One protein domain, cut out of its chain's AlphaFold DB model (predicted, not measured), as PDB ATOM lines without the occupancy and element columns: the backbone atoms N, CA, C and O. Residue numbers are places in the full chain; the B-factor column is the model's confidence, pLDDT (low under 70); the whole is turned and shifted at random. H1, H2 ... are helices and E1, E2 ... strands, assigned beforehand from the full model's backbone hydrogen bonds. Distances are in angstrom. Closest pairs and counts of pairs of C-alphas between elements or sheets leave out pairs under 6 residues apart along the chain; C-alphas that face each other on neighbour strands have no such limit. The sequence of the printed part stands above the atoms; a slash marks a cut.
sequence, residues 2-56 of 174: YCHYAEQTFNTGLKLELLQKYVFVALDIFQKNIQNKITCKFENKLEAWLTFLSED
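What this domain is: This is residues 2 to 56 of the 174 residues of an uncharacterized protein of Lachnospiraceae bacterium AM40-2BH (UniProt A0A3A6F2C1). What shape does the printed part take from its first residue onward? It is a long, slim hairpin arm with a small helical head: E1 and E2 are short antiparallel strands side by side near the head, joined by a long loop whose residues 10 to 15 stick out free, and at the other end H1 and H2 pack on each other about perpendicular. What is it made of? The printed part has 55 residues, with two named strands and two named helices in the order E1, E2, H1, H2; the class is mixed, helices and strands, and the sheet's order is E1 - E2. How large is its outline? It is extended, with a radius of gyration of the C-alphas of 16.1 A, and spans 50 by 19 by 17 A, the arm making much of the length.

Where its parts are: Where are the strands? E1 is residues 3 to 6, beginning with C-alpha 3 at (59.343, -17.494, 114.428). E2 is residues 22 to 25, and the two strands measure 9.7 A and 9.6 A from first to last C-alpha. Where are the helices? H1 is residues 27 to 36, 14.2 A long, with C-alpha 27 at (64.478, -10.390, 119.375). H2 is residues 45 to 54, 14.3 A long, with C-alpha 54 at (68.807, -10.475, 123.577).

How they stand to each other: How do E1 and E2 pair? They form a hairpin of antiparallel neighbours, with 155 degrees between their directions. The C-alphas of Tyr 5 and Val 23 face each other at 4.7 A, and N 4 and O 24, at 2.9 A, and N 24 and O 4, at 2.8 A, are within hydrogen-bond range. How do the helices stand to each other? H1 and H2 touch, the closest C-alphas being those of Leu 27 and Ser 54, 6.0 A apart. Their lines are about perpendicular, at 79 degrees. What stays apart, and how are the helix backbones formed? E1 is apart from H1 and from H2, and E2 is apart from H2. In H1 and H2 every O i to N i+4 pair is within hydrogen-bond range.

The domain as a whole: How far does the printed part reach? The two C-alphas farthest apart are those of Thr 12 and Ile 38, 50.1 A. How are the elements linked? The printed part has no cut; the link from E1 to E2 is long, with 15 residues, that from E2 to H1 is tight, with 1 residue, and that from H1 to H2 is short, with 8. Where is the model less confident? The mean pLDDT of the printed part is 74.4, and residues 2, 17, 19 and 33 to 43 are under 70.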
ATOM      1  N   TYR A   2      57.098 -15.166 117.899       63.69
ATOM      2  CA  TYR A   2      56.822 -15.496 116.497       63.69
ATOM      3  C   TYR A   2      58.139 -15.832 115.789       63.69
ATOM      4  O   TYR A   2      59.016 -14.980 115.676       63.69
ATOM      5  N   CYS A   3      58.287 -17.083 115.352       72.50
ATOM      6  CA  CYS A   3      59.343 -17.494 114.428       72.50
ATOM      7  C   CYS A   3      58.761 -17.419 113.017       72.50
ATOM      8  O   CYS A   3      57.810 -18.136 112.703       72.50
ATOM      9  N   HIS A   4      59.302 -16.545 112.174       77.94
ATOM     10  CA  HIS A   4      58.828 -16.367 110.807       77.94
ATOM     11  C   HIS A   4      59.690 -17.206 109.869       77.94
ATOM     12  O   HIS A   4      60.846 -16.876 109.620       77.94
ATOM     13  N   TYR A   5      59.137 -18.309 109.374       80.19
ATOM     14  CA  TYR A   5      59.801 -19.146 108.381       80.19
ATOM     15  C   TYR A   5      59.518 -18.611 106.976       80.19
ATOM     16  O   TYR A   5      58.354 -18.419 106.618       80.19
ATOM     17  N   ALA A   6      60.568 -18.396 106.189       79.69
ATOM     18  CA  ALA A   6      60.464 -18.007 104.791       79.69
ATOM     19  C   ALA A   6      61.272 -18.969 103.910       79.69
ATOM     20  O   ALA A   6      62.420 -19.296 104.209       79.69
ATOM     21  N   GLU A   7      60.654 -19.408 102.815       82.38
ATOM     22  CA  GLU A   7      61.273 -20.217 101.765       82.38
ATOM     23  C   GLU A   7      60.714 -19.769 100.408       82.38
ATOM     24  O   GLU A   7      59.508 -19.560 100.256       82.38
ATOM     25  N   GLN A   8      61.590 -19.616  99.414       77.25
ATOM     26  CA  GLN A   8      61.185 -19.285  98.052       77.25
ATOM     27  C   GLN A   8      60.754 -20.544  97.293       77.25
ATOM     28  O   GLN A   8      61.466 -21.545  97.264       77.25
ATOM     29  N   THR A   9      59.600 -20.476  96.629       79.38
ATOM     30  CA  THR A   9      59.089 -21.550  95.768       79.38
ATOM     31  C   THR A   9      58.694 -20.995  94.403       79.38
ATOM     32  O   THR A   9      58.216 -19.865  94.290       79.38
ATOM     33  N   PHE A  10      58.923 -21.778  93.349       81.62
ATOM     34  CA  PHE A  10      58.580 -21.402  91.980       81.62
ATOM     35  C   PHE A  10      57.251 -22.047  91.580       81.62
ATOM     36  O   PHE A  10      57.017 -23.230  91.833       81.62
ATOM     37  N   ASN A  11      56.395 -21.286  90.902       84.69
ATOM     38  CA  ASN A  11      55.077 -21.729  90.429       84.69
ATOM     39  C   ASN A  11      55.129 -22.912  89.440       84.69
ATOM     40  O   ASN A  11      54.127 -23.593  89.250       84.69
ATOM     41  N   THR A  12      56.285 -23.166  88.825       88.50
ATOM     42  CA  THR A  12      56.535 -24.300  87.923       88.50
ATOM     43  C   THR A  12      56.952 -25.583  88.649       88.50
ATOM     44  O   THR A  12      57.117 -26.616  88.007       88.50
ATOM     45  N   GLY A  13      57.150 -25.540  89.972       81.19
ATOM     46  CA  GLY A  13      57.669 -26.668  90.751       81.19
ATOM     47  C   GLY A  13      59.187 -26.859  90.650       81.19
ATOM     48  O   GLY A  13      59.712 -27.834  91.189       81.19
ATOM     49  N   LEU A  14      59.898 -25.937  89.990       79.12
ATOM     50  CA  LEU A  14      61.358 -25.920  89.945       79.12
ATOM     51  C   LEU A  14      61.920 -25.782  91.370       79.12
ATOM     52  O   LEU A  14      61.582 -24.841  92.086       79.12
ATOM     53  N   LYS A  15      62.779 -26.719  91.783       74.25
ATOM     54  CA  LYS A  15      63.496 -26.664  93.062       74.25
ATOM     55  C   LYS A  15      64.935 -26.248  92.799       74.25
ATOM     56  O   LYS A  15      65.689 -27.000  92.191       74.25
ATOM     57  N   LEU A  16      65.292 -25.056  93.256       73.56
ATOM     58  CA  LEU A  16      66.666 -24.568  93.263       73.56
ATOM     59  C   LEU A  16      67.135 -24.509  94.716       73.56
ATOM     60  O   LEU A  16      66.400 -24.030  95.581       73.56
ATOM     61  N   GLU A  17      68.344 -24.995  94.989       66.00
ATOM     62  CA  GLU A  17      68.986 -24.827  96.294       66.00
ATOM     63  C   GLU A  17      69.505 -23.391  96.420       66.00
ATOM     64  O   GLU A  17      70.668 -23.093  96.168       66.00
ATOM     65  N   LEU A  18      68.598 -22.476  96.757       70.38
ATOM     66  CA  LEU A  18      68.916 -21.082  97.041       70.38
ATOM     67  C   LEU A  18      69.066 -20.886  98.554       70.38
ATOM     68  O   LEU A  18      68.323 -21.465  99.347       70.38
ATOM     69  N   LEU A  19      69.980 -20.002  98.956       64.50
ATOM     70  CA  LEU A  19      70.232 -19.613 100.355       64.50
ATOM     71  C   LEU A  19      69.048 -18.882 101.028       64.50
ATOM     72  O   LEU A  19      69.140 -18.476 102.180       64.50
ATOM     73  N   GLN A  20      67.917 -18.716 100.342       71.69
ATOM     74  CA  GLN A  20      66.746 -17.957 100.800       71.69
ATOM     75  C   GLN A  20      65.804 -18.767 101.706       71.69
ATOM     76  O   GLN A  20      64.627 -18.431 101.832       71.69
ATOM     77  N   LYS A  21      66.306 -19.826 102.349       79.12
ATOM     78  CA  LYS A  21      65.628 -20.461 103.484       79.12
ATOM     79  C   LYS A  21      66.115 -19.791 104.752       79.12
ATOM     80  O   LYS A  21      67.230 -20.055 105.196       79.12
ATOM     81  N   TYR A  22      65.290 -18.932 105.334       78.50
ATOM     82  CA  TYR A  22      65.663 -18.232 106.555       78.50
ATOM     83  C   TYR A  22      64.529 -18.228 107.572       78.50
ATOM     84  O   TYR A  22      63.341 -18.206 107.242       78.50
ATOM     85  N   VAL A  23      64.929 -18.266 108.839       81.06
ATOM     86  CA  VAL A  23      64.039 -18.075 109.978       81.06
ATOM     87  C   VAL A  23      64.312 -16.686 110.516       81.06
ATOM     88  O   VAL A  23      65.412 -16.401 110.982       81.06
ATOM     89  N   PHE A  24      63.312 -15.820 110.448       79.56
ATOM     90  CA  PHE A  24      63.376 -14.503 111.050       79.56
ATOM     91  C   PHE A  24      62.796 -14.554 112.464       79.56
ATOM     92  O   PHE A  24      61.659 -14.987 112.680       79.56
ATOM     93  N   VAL A  25      63.596 -14.115 113.435       80.38
ATOM     94  CA  VAL A  25      63.222 -14.047 114.848       80.38
ATOM     95  C   VAL A  25      63.410 -12.613 115.325       80.38
ATOM     96  O   VAL A  25      64.525 -12.104 115.369       80.38
ATOM     97  N   ALA A  26      62.305 -11.967 115.688       81.19
ATOM     98  CA  ALA A  26      62.299 -10.605 116.206       81.19
ATOM     99  C   ALA A  26      62.664 -10.594 117.703       81.19
ATOM    100  O   ALA A  26      61.802 -10.797 118.567       81.19
ATOM    101  N   LEU A  27      63.954 -10.411 118.003       78.50
ATOM    102  CA  LEU A  27      64.478 -10.390 119.375       78.50
ATOM    103  C   LEU A  27      63.978  -9.182 120.181       78.50
ATOM    104  O   LEU A  27      63.730  -9.307 121.373       78.50
ATOM    105  N   ASP A  28      63.725  -8.048 119.534       76.62
ATOM    106  CA  ASP A  28      63.166  -6.834 120.142       76.62
ATOM    107  C   ASP A  28      61.735  -7.045 120.675       76.62
ATOM    108  O   ASP A  28      61.380  -6.610 121.775       76.62
ATOM    109  N   ILE A  29      60.901  -7.759 119.913       73.62
ATOM    110  CA  ILE A  29      59.546  -8.141 120.327       73.62
ATOM    111  C   ILE A  29      59.623  -9.139 121.484       73.62
ATOM    112  O   ILE A  29      58.804  -9.093 122.405       73.62
ATOM    113  N   PHE A  30      60.589 -10.056 121.448       76.75
ATOM    114  CA  PHE A  30      60.818 -11.003 122.534       76.75
ATOM    115  C   PHE A  30      61.238 -10.290 123.827       76.75
ATOM    116  O   PHE A  30      60.597 -10.495 124.858       76.75
ATOM    117  N   GLN A  31      62.204  -9.378 123.747       72.19
ATOM    118  CA  GLN A  31      62.708  -8.603 124.878       72.19
ATOM    119  C   GLN A  31      61.592  -7.796 125.558       72.19
ATOM    120  O   GLN A  31      61.392  -7.895 126.767       72.19
ATOM    121  N   LYS A  32      60.748  -7.099 124.780       73.88
ATOM    122  CA  LYS A  32      59.573  -6.378 125.311       73.88
ATOM    123  C   LYS A  32      58.580  -7.293 126.033       73.88
ATOM    124  O   LYS A  32      57.949  -6.885 127.006       73.88
ATOM    125  N   ASN A  33      58.410  -8.527 125.558       68.50
ATOM    126  CA  ASN A  33      57.512  -9.495 126.190       68.50
ATOM    127  C   ASN A  33      58.078 -10.046 127.507       68.50
ATOM    128  O   ASN A  33      57.292 -10.294 128.424       68.50
ATOM    129  N   ILE A  34      59.401 -10.213 127.610       66.12
ATOM    130  CA  ILE A  34      60.078 -10.549 128.871       66.12
ATOM    131  C   ILE A  34      59.962  -9.386 129.851       66.12
ATOM    132  O   ILE A  34      59.498  -9.588 130.962       66.12
ATOM    133  N   GLN A  35      60.293  -8.162 129.438       62.19
ATOM    134  CA  GLN A  35      60.262  -6.991 130.322       62.19
ATOM    135  C   GLN A  35      58.859  -6.714 130.891       62.19
ATOM    136  O   GLN A  35      58.717  -6.343 132.054       62.19
ATOM    137  N   ASN A  36      57.804  -6.958 130.106       60.00
ATOM    138  CA  ASN A  36      56.417  -6.796 130.556       60.00
ATOM    139  C   ASN A  36      55.928  -7.925 131.480       60.00
ATOM    140  O   ASN A  36      55.042  -7.710 132.310       60.00
ATOM    141  N   LYS A  37      56.479  -9.136 131.356       57.81
ATOM    142  CA  LYS A  37      56.242 -10.226 132.306       57.81
ATOM    143  C   LYS A  37      57.333 -10.147 133.369       57.81
ATOM    144  O   LYS A  37      58.382 -10.741 133.205       57.81
ATOM    145  N   ILE A  38      57.043  -9.496 134.496       52.00
ATOM    146  CA  ILE A  38      57.900  -9.302 135.697       52.00
ATOM    147  C   ILE A  38      58.691 -10.561 136.161       52.00
ATOM    148  O   ILE A  38      59.572 -10.483 137.011       52.00
ATOM    149  N   THR A  39      58.409 -11.748 135.625       51.22
ATOM    150  CA  THR A  39      59.108 -12.999 135.909       51.22
ATOM    151  C   THR A  39      59.791 -13.542 134.648       51.22
ATOM    152  O   THR A  39      59.135 -14.125 133.787       51.22
ATOM    153  N   CYS A  40      61.119 -13.419 134.577       55.47
ATOM    154  CA  CYS A  40      61.956 -14.208 133.670       55.47
ATOM    155  C   CYS A  40      61.837 -15.686 134.069       55.47
ATOM    156  O   CYS A  40      62.542 -16.153 134.963       55.47
ATOM    157  N   LYS A  41      60.891 -16.415 133.476       59.81
ATOM    158  CA  LYS A  41      60.820 -17.873 133.588       59.81
ATOM    159  C   LYS A  41      61.388 -18.455 132.305       59.81
ATOM    160  O   LYS A  41      60.827 -18.232 131.241       59.81
ATOM    161  N   PHE A  42      62.503 -19.167 132.418       66.94
ATOM    162  CA  PHE A  42      63.095 -19.916 131.313       66.94
ATOM    163  C   PHE A  42      62.360 -21.254 131.191       66.94
ATOM    164  O   PHE A  42      62.865 -22.288 131.628       66.94
ATOM    165  N   GLU A  43      61.124 -21.234 130.690       66.88
ATOM    166  CA  GLU A  43      60.289 -22.440 130.655       66.88
ATOM    167  C   GLU A  43      60.827 -23.446 129.631       66.88
ATOM    168  O   GLU A  43      60.702 -24.653 129.826       66.88
ATOM    169  N   ASN A  44      61.492 -22.955 128.579       78.06
ATOM    170  CA  ASN A  44      62.061 -23.777 127.517       78.06
ATOM    171  C   ASN A  44      63.500 -23.388 127.152       78.06
ATOM    172  O   ASN A  44      63.895 -22.226 127.214       78.06
ATOM    173  N   LYS A  45      64.260 -24.362 126.631       81.31
ATOM    174  CA  LYS A  45      65.626 -24.153 126.116       81.31
ATOM    175  C   LYS A  45      65.695 -23.083 125.017       81.31
ATOM    176  O   LYS A  45      66.668 -22.345 124.943       81.31
ATOM    177  N   LEU A  46      64.660 -22.971 124.182       81.88
ATOM    178  CA  LEU A  46      64.571 -21.919 123.165       81.88
ATOM    179  C   LEU A  46      64.525 -20.520 123.799       81.88
ATOM    180  O   LEU A  46      65.219 -19.625 123.337       81.88
ATOM    181  N   GLU A  47      63.753 -20.340 124.871       78.69
ATOM    182  CA  GLU A  47      63.681 -19.063 125.591       78.69
ATOM    183  C   GLU A  47      65.017 -18.727 126.251       78.69
ATOM    184  O   GLU A  47      65.443 -17.583 126.178       78.69
ATOM    185  N   ALA A  48      65.719 -19.726 126.793       83.06
ATOM    186  CA  ALA A  48      67.071 -19.554 127.320       83.06
ATOM    187  C   ALA A  48      68.052 -19.025 126.249       83.06
ATOM    188  O   ALA A  48      68.764 -18.055 126.499       83.06
ATOM    189  N   TRP A  49      68.037 -19.600 125.040       85.25
ATOM    190  CA  TRP A  49      68.859 -19.127 123.915       85.25
ATOM    191  C   TRP A  49      68.505 -17.716 123.460       85.25
ATOM    192  O   TRP A  49      69.390 -16.934 123.132       85.25
ATOM    193  N   LEU A  50      67.221 -17.380 123.419       82.31
ATOM    194  CA  LEU A  50      66.799 -16.049 122.998       82.31
ATOM    195  C   LEU A  50      67.175 -15.007 124.033       82.31
ATOM    196  O   LEU A  50      67.698 -13.974 123.647       82.31
ATOM    197  N   THR A  51      66.985 -15.302 125.322       81.75
ATOM    198  CA  THR A  51      67.411 -14.407 126.399       81.75
ATOM    199  C   THR A  51      68.923 -14.217 126.380       81.75
ATOM    200  O   THR A  51      69.373 -13.088 126.504       81.75
ATOM    201  N   PHE A  52      69.700 -15.279 126.141       85.12
ATOM    202  CA  PHE A  52      71.150 -15.177 125.954       85.12
ATOM    203  C   PHE A  52      71.548 -14.233 124.806       85.12
ATOM    204  O   PHE A  52      72.542 -13.529 124.911       85.12
ATOM    205  N   LEU A  53      70.791 -14.234 123.706       82.81
ATOM    206  CA  LEU A  53      71.073 -13.412 122.523       82.81
ATOM    207  C   LEU A  53      70.492 -11.993 122.602       82.81
ATOM    208  O   LEU A  53      70.833 -11.166 121.760       82.81
ATOM    209  N   SER A  54      69.571 -11.727 123.533       77.56
ATOM    210  CA  SER A  54      68.807 -10.475 123.577       77.56
ATOM    211  C   SER A  54      68.976  -9.656 124.854       77.56
ATOM    212  O   SER A  54      68.571  -8.498 124.848       77.56
ATOM    213  N   GLU A  55      69.478 -10.236 125.948       77.25
ATOM    214  CA  GLU A  55      69.665  -9.535 127.223       77.25
ATOM    215  C   GLU A  55      71.126  -9.517 127.660       77.25
ATOM    216  O   GLU A  55      71.774 -10.556 127.726       77.25
ATOM    217  N   ASP A  56      71.589  -8.335 128.058       72.81
ATOM    218  CA  ASP A  56      72.933  -8.106 128.604       72.81
ATOM    219  C   ASP A  56      72.905  -7.815 130.119       72.81
ATOM    220  O   ASP A  56      73.933  -7.502 130.724       72.81
TER     221      ASP A  56